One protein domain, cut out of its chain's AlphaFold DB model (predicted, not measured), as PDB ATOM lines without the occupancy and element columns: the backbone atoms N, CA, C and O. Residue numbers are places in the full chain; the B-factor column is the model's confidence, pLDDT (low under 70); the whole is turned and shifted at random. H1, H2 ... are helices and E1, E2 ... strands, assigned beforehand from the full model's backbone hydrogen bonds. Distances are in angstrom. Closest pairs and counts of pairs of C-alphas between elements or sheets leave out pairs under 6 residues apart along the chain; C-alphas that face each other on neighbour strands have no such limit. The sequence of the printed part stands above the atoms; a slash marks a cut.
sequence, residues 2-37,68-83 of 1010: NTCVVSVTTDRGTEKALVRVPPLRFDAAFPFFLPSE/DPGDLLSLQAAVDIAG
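This is residues 2 to 37 and 68 to 83 of the 1010 residues of the protein "Hypothetical protein" of Symbiodinium pilosum (UniProt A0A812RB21). With little regular structure, this is an elongated run of loops with a small pair of side-by-side strands, E1 and E2, at one end and the one short helix H1 toward the other. The unnamed stretch 11 to 25 leads from E1 to H1, and its residues 24 to 25 pair briefly, antiparallel, with residues 72 to 73. The 52 printed residues hold E1, H1 and E2 in that order, a mixed class with 12 residues in named elements; the sheet, E1 then E2, is parallel. The whole is loose, radius of gyration of the C-alphas 12.6 A, spanning 38 by 21 by 17 A.

E1, residues 7 to 10, and E2, residues 79 to 82, are parallel neighbours at 29 degrees. C-alphas 7 and 79 face each other at 4.4 A; N 81 and O 8 are within hydrogen-bond range at 2.8 A. H1, residues 26 to 29, is too short for an O i to N i+4 pair; its one O i to N i+3 pair is within range.

E1 measures 9.6 A from C-alpha 7 at (140.424, 120.193, 163.813), H1 5.2 A, and E2 9.7 A to C-alpha 82 at (130.471, 118.593, 161.123).

Residues 38 to 67 are not printed, a 12.0 A gap between C-alphas 37 and 68. The link E1 to H1 is long. Residues 2 to 4, 14 and 31 to 37 have pLDDT under 70.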
ATOM      1  N   ASN A   2     152.777 123.576 161.152       42.53
ATOM      2  CA  ASN A   2     151.730 122.718 160.548       42.53
ATOM      3  C   ASN A   2     151.093 121.606 161.404       42.53
ATOM      4  O   ASN A   2     150.115 120.996 160.980       42.53
ATOM      5  N   THR A   3     151.617 121.305 162.589       52.06
ATOM      6  CA  THR A   3     151.138 120.206 163.453       52.06
ATOM      7  C   THR A   3     150.168 120.670 164.550       52.06
ATOM      8  O   THR A   3     149.685 119.863 165.357       52.06
ATOM      9  N   CYS A   4     149.868 121.972 164.612       60.41
ATOM     10  CA  CYS A   4     149.100 122.556 165.711       60.41
ATOM     11  C   CYS A   4     147.580 122.475 165.508       60.41
ATOM     12  O   CYS A   4     146.865 122.242 166.488       60.41
ATOM     13  N   VAL A   5     147.082 122.592 164.270       76.44
ATOM     14  CA  VAL A   5     145.638 122.568 163.981       76.44
ATOM     15  C   VAL A   5     145.113 121.134 164.032       76.44
ATOM     16  O   VAL A   5     145.347 120.329 163.136       76.44
ATOM     17  N   VAL A   6     144.395 120.806 165.106       81.06
ATOM     18  CA  VAL A   6     143.866 119.449 165.341       81.06
ATOM     19  C   VAL A   6     142.538 119.218 164.615       81.06
ATOM     20  O   VAL A   6     142.200 118.087 164.270       81.06
ATOM     21  N   SER A   7     141.774 120.280 164.365       89.88
ATOM     22  CA  SER A   7     140.424 120.193 163.813       89.88
ATOM     23  C   SER A   7     140.021 121.454 163.067       89.88
ATOM     24  O   SER A   7     140.422 122.550 163.457       89.88
ATOM     25  N   VAL A   8     139.147 121.296 162.077       89.50
ATOM     26  CA  VAL A   8     138.448 122.395 161.403       89.50
ATOM     27  C   VAL A   8     136.956 122.118 161.490       89.50
ATOM     28  O   VAL A   8     136.507 121.052 161.076       89.50
ATOM     29  N   THR A   9     136.194 123.058 162.038       88.75
ATOM     30  CA  THR A   9     134.738 122.936 162.149       88.75
ATOM     31  C   THR A   9     134.084 123.599 160.960       88.75
ATOM     32  O   THR A   9     134.294 124.788 160.740       88.75
ATOM     33  N   THR A  10     133.319 122.815 160.206       86.12
ATOM     34  CA  THR A  10     132.721 123.223 158.938       86.12
ATOM     35  C   THR A  10     131.215 123.018 158.953       86.12
ATOM     36  O   THR A  10     130.692 122.119 159.619       86.12
ATOM     37  N   ASP A  11     130.494 123.798 158.155       81.62
ATOM     38  CA  ASP A  11     129.068 123.556 157.892       81.62
ATOM     39  C   ASP A  11     128.823 122.353 156.946       81.62
ATOM     40  O   ASP A  11     127.678 122.001 156.650       81.62
ATOM     41  N   ARG A  12     129.901 121.692 156.483       75.06
ATOM     42  CA  ARG A  12     129.936 120.647 155.439       75.06
ATOM     43  C   ARG A  12     129.351 121.053 154.083       75.06
ATOM     44  O   ARG A  12     129.215 120.191 153.210       75.06
ATOM     45  N   GLY A  13     129.027 122.324 153.891       75.81
ATOM     46  CA  GLY A  13     128.652 122.903 152.616       75.81
ATOM     47  C   GLY A  13     129.903 123.226 151.809       75.81
ATOM     48  O   GLY A  13     130.632 122.335 151.368       75.81
ATOM     49  N   THR A  14     130.168 124.516 151.630       63.22
ATOM     50  CA  THR A  14     131.292 125.025 150.828       63.22
ATOM     51  C   THR A  14     132.665 124.670 151.402       63.22
ATOM     52  O   THR A  14     133.657 124.668 150.681       63.22
ATOM     53  N   GLU A  15     132.730 124.319 152.685       76.31
ATOM     54  CA  GLU A  15     133.973 124.122 153.438       76.31
ATOM     55  C   GLU A  15     134.423 122.652 153.526       76.31
ATOM     56  O   GLU A  15     135.508 122.355 154.026       76.31
ATOM     57  N   LYS A  16     133.631 121.710 152.990       73.06
ATOM     58  CA  LYS A  16     133.834 120.247 153.103       73.06
ATOM     59  C   LYS A  16     135.188 119.742 152.570       73.06
ATOM     60  O   LYS A  16     135.572 118.599 152.820       73.06
ATOM     61  N   ALA A  17     135.907 120.570 151.816       80.31
ATOM     62  CA  ALA A  17     137.196 120.248 151.216       80.31
ATOM     63  C   ALA A  17     138.385 121.010 151.826       80.31
ATOM     64  O   ALA A  17     139.498 120.810 151.351       80.31
ATOM     65  N   LEU A  18     138.202 121.824 152.877       82.56
ATOM     66  CA  LEU A  18     139.304 122.601 153.470       82.56
ATOM     67  C   LEU A  18     140.470 121.713 153.927       82.56
ATOM     68  O   LEU A  18     141.624 122.003 153.631       82.56
ATOM     69  N   VAL A  19     140.179 120.566 154.545       86.06
ATOM     70  CA  VAL A  19     141.201 119.582 154.960       86.06
ATOM     71  C   VAL A  19     141.877 118.860 153.784       86.06
ATOM     72  O   VAL A  19     142.892 118.195 153.961       86.06
ATOM     73  N   ARG A  20     141.316 118.968 152.572       85.38
ATOM     74  CA  ARG A  20     141.872 118.396 151.334       85.38
ATOM     75  C   ARG A  20     142.700 119.404 150.545       85.38
ATOM     76  O   ARG A  20     143.309 119.014 149.551       85.38
ATOM     77  N   VAL A  21     142.707 120.672 150.957       83.38
ATOM     78  CA  VAL A  21     143.548 121.689 150.331       83.38
ATOM     79  C   VAL A  21     145.004 121.228 150.476       83.38
ATOM     80  O   VAL A  21     145.424 120.887 151.589       83.38
ATOM     81  N   PRO A  22     145.762 121.118 149.366       86.50
ATOM     82  CA  PRO A  22     147.169 120.751 149.438       86.50
ATOM     83  C   PRO A  22     147.924 121.791 150.276       86.50
ATOM     84  O   PRO A  22     147.472 122.932 150.348       86.50
ATOM     85  N   PRO A  23     149.060 121.436 150.897       87.94
ATOM     86  CA  PRO A  23     149.838 122.395 151.664       87.94
ATOM     87  C   PRO A  23     150.144 123.633 150.812       87.94
ATOM     88  O   PRO A  23     150.718 123.516 149.728       87.94
ATOM     89  N   LEU A  24     149.722 124.801 151.283       84.75
ATOM     90  CA  LEU A  24     149.947 126.080 150.611       84.75
ATOM     91  C   LEU A  24     151.090 126.793 151.306       84.75
ATOM     92  O   LEU A  24     151.122 126.805 152.524       84.75
ATOM     93  N   ARG A  25     152.009 127.424 150.582       84.25
ATOM     94  CA  ARG A  25     152.962 128.313 151.257       84.25
ATOM     95  C   ARG A  25     152.216 129.483 151.899       84.25
ATOM     96  O   ARG A  25     151.236 129.962 151.322       84.25
ATOM     97  N   PHE A  26     152.667 129.922 153.069       77.56
ATOM     98  CA  PHE A  26     152.048 131.018 153.804       77.56
ATOM     99  C   PHE A  26     151.971 132.280 152.936       77.56
ATOM    100  O   PHE A  26     150.894 132.856 152.784       77.56
ATOM    101  N   ASP A  27     153.072 132.640 152.274       79.06
ATOM    102  CA  ASP A  27     153.135 133.766 151.335       79.06
ATOM    103  C   ASP A  27     152.185 133.628 150.133       79.06
ATOM    104  O   ASP A  27     151.606 134.609 149.674       79.06
ATOM    105  N   ALA A  28     151.965 132.413 149.638       78.56
ATOM    106  CA  ALA A  28     151.035 132.152 148.545       78.56
ATOM    107  C   ALA A  28     149.564 132.237 148.988       78.56
ATOM    108  O   ALA A  28     148.716 132.688 148.218       78.56
ATOM    109  N   ALA A  29     149.251 131.803 150.213       73.50
ATOM    110  CA  ALA A  29     147.908 131.900 150.785       73.50
ATOM    111  C   ALA A  29     147.555 133.341 151.187       73.50
ATOM    112  O   ALA A  29     146.395 133.750 151.101       73.50
ATOM    113  N   PHE A  30     148.564 134.114 151.588       75.50
ATOM    114  CA  PHE A  30     148.426 135.452 152.145       75.50
ATOM    115  C   PHE A  30     149.373 136.459 151.461       75.50
ATOM    116  O   PHE A  30     150.154 137.123 152.139       75.50
ATOM    117  N   PRO A  31     149.280 136.658 150.128       64.06
ATOM    118  CA  PRO A  31     150.276 137.405 149.342       64.06
ATOM    119  C   PRO A  31     150.359 138.901 149.664       64.06
ATOM    120  O   PRO A  31     151.300 139.576 149.256       64.06
ATOM    121  N   PHE A  32     149.369 139.434 150.381       62.72
ATOM    122  CA  PHE A  32     149.324 140.834 150.806       62.72
ATOM    123  C   PHE A  32     149.936 141.068 152.188       62.72
ATOM    124  O   PHE A  32     150.100 142.218 152.589       62.72
ATOM    125  N   PHE A  33     150.274 140.002 152.917       62.72
ATOM    126  CA  PHE A  33     151.086 140.118 154.115       62.72
ATOM    127  C   PHE A  33     152.541 140.253 153.664       62.72
ATOM    128  O   PHE A  33     153.235 139.272 153.409       62.72
ATOM    129  N   LEU A  34     152.955 141.502 153.438       54.56
ATOM    130  CA  LEU A  34     154.303 141.828 152.986       54.56
ATOM    131  C   LEU A  34     155.332 141.349 154.025       54.56
ATOM    132  O   LEU A  34     155.145 141.610 155.212       54.56
ATOM    133  N   PRO A  35     156.460 140.750 153.605       52.19
ATOM    134  CA  PRO A  35     157.527 140.307 154.509       52.19
ATOM    135  C   PRO A  35     158.273 141.455 155.217       52.19
ATOM    136  O   PRO A  35     159.249 141.205 155.914       52.19
ATOM    137  N   SER A  36     157.866 142.715 155.022       48.12
ATOM    138  CA  SER A  36     158.557 143.888 155.572       48.12
ATOM    139  C   SER A  36     158.132 144.269 156.991       48.12
ATOM    140  O   SER A  36     158.779 145.121 157.588       48.12
ATOM    141  N   GLU A  37     157.074 143.667 157.536       53.03
ATOM    142  CA  GLU A  37     156.688 143.829 158.939       53.03
ATOM    143  C   GLU A  37     156.485 142.439 159.545       53.03
ATOM    144  O   GLU A  37     155.770 141.611 158.979       53.03
ATOM    145  N   ASP A  68     157.712 131.879 159.141       73.94
ATOM    146  CA  ASP A  68     158.500 132.000 157.917       73.94
ATOM    147  C   ASP A  68     157.520 132.089 156.728       73.94
ATOM    148  O   ASP A  68     156.646 131.232 156.599       73.94
ATOM    149  N   PRO A  69     157.615 133.089 155.833       72.56
ATOM    150  CA  PRO A  69     156.805 133.144 154.613       72.56
ATOM    151  C   PRO A  69     156.867 131.857 153.761       72.56
ATOM    152  O   PRO A  69     155.935 131.557 153.010       72.56
ATOM    153  N   GLY A  70     157.963 131.098 153.868       79.25
ATOM    154  CA  GLY A  70     158.154 129.787 153.255       79.25
ATOM    155  C   GLY A  70     157.451 128.628 153.967       79.25
ATOM    156  O   GLY A  70     157.342 127.554 153.364       79.25
ATOM    157  N   ASP A  71     156.944 128.819 155.189       81.31
ATOM    158  CA  ASP A  71     156.202 127.789 155.908       81.31
ATOM    159  C   ASP A  71     154.997 127.349 155.083       81.31
ATOM    160  O   ASP A  71     154.200 128.146 154.582       81.31
ATOM    161  N   LEU A  72     154.842 126.036 154.943       83.31
ATOM    162  CA  LEU A  72     153.612 125.482 154.404       83.31
ATOM    163  C   LEU A  72     152.498 125.668 155.445       83.31
ATOM    164  O   LEU A  72     152.755 125.619 156.640       83.31
ATOM    165  N   LEU A  73     151.269 125.829 154.989       82.31
ATOM    166  CA  LEU A  73     150.019 125.797 155.726       82.31
ATOM    167  C   LEU A  73     149.281 124.551 155.257       82.31
ATOM    168  O   LEU A  73     148.839 124.469 154.109       82.31
ATOM    169  N   SER A  74     149.168 123.559 156.132       85.25
ATOM    170  CA  SER A  74     148.493 122.300 155.840       85.25
ATOM    171  C   SER A  74     147.390 122.026 156.849       85.25
ATOM    172  O   SER A  74     147.619 121.993 158.056       85.25
ATOM    173  N   LEU A  75     146.191 121.759 156.333       88.81
ATOM    174  CA  LEU A  75     145.041 121.292 157.112       88.81
ATOM    175  C   LEU A  75     144.825 119.780 156.968       88.81
ATOM    176  O   LEU A  75     143.841 119.250 157.473       88.81
ATOM    177  N   GLN A  76     145.740 119.066 156.305       88.44
ATOM    178  CA  GLN A  76     145.597 117.629 156.035       88.44
ATOM    179  C   GLN A  76     145.621 116.766 157.304       88.44
ATOM    180  O   GLN A  76     145.095 115.655 157.310       88.44
ATOM    181  N   ALA A  77     146.241 117.268 158.375       88.00
ATOM    182  CA  ALA A  77     146.262 116.613 159.681       88.00
ATOM    183  C   ALA A  77     145.073 117.007 160.575       88.00
ATOM    184  O   ALA A  77     144.919 116.437 161.659       88.00
ATOM    185  N   ALA A  78     144.254 117.973 160.147       91.88
ATOM    186  CA  ALA A  78     143.110 118.437 160.907       91.88
ATOM    187  C   ALA A  78     141.888 117.553 160.638       91.88
ATOM    188  O   ALA A  78     141.542 117.239 159.499       91.88
ATOM    189  N   VAL A  79     141.183 117.189 161.705       93.00
ATOM    190  CA  VAL A  79     139.928 116.449 161.592       93.00
ATOM    191  C   VAL A  79     138.806 117.409 161.197       93.00
ATOM    192  O   VAL A  79     138.530 118.369 161.913       93.00
ATOM    193  N   ASP A  80     138.123 117.128 160.088       92.56
ATOM    194  CA  ASP A  80     136.907 117.854 159.697       92.56
ATOM    195  C   ASP A  80     135.754 117.558 160.674       92.56
ATOM    196  O   ASP A  80     135.376 116.397 160.889       92.56
ATOM    197  N   ILE A  81     135.177 118.598 161.264       92.44
ATOM    198  CA  ILE A  81     134.097 118.514 162.241       92.44
ATOM    199  C   ILE A  81     132.815 119.038 161.613       92.44
ATOM    200  O   ILE A  81     132.713 120.217 161.295       92.44
ATOM    201  N   ALA A  82     131.815 118.160 161.482       90.12
ATOM    202  CA  ALA A  82     130.471 118.593 161.123       90.12
ATOM    203  C   ALA A  82     129.904 119.499 162.205       90.12
ATOM    204  O   ALA A  82     129.695 119.039 163.331       90.12
ATOM    205  N   GLY A  83     129.551 120.708 161.799       91.38
ATOM    206  CA  GLY A  83     128.720 121.609 162.563       91.38
ATOM    207  C   GLY A  83     127.386 120.962 162.980       91.38
ATOM    208  O   GLY A  83     126.588 120.566 162.114       91.38
TER     209      GLY A  83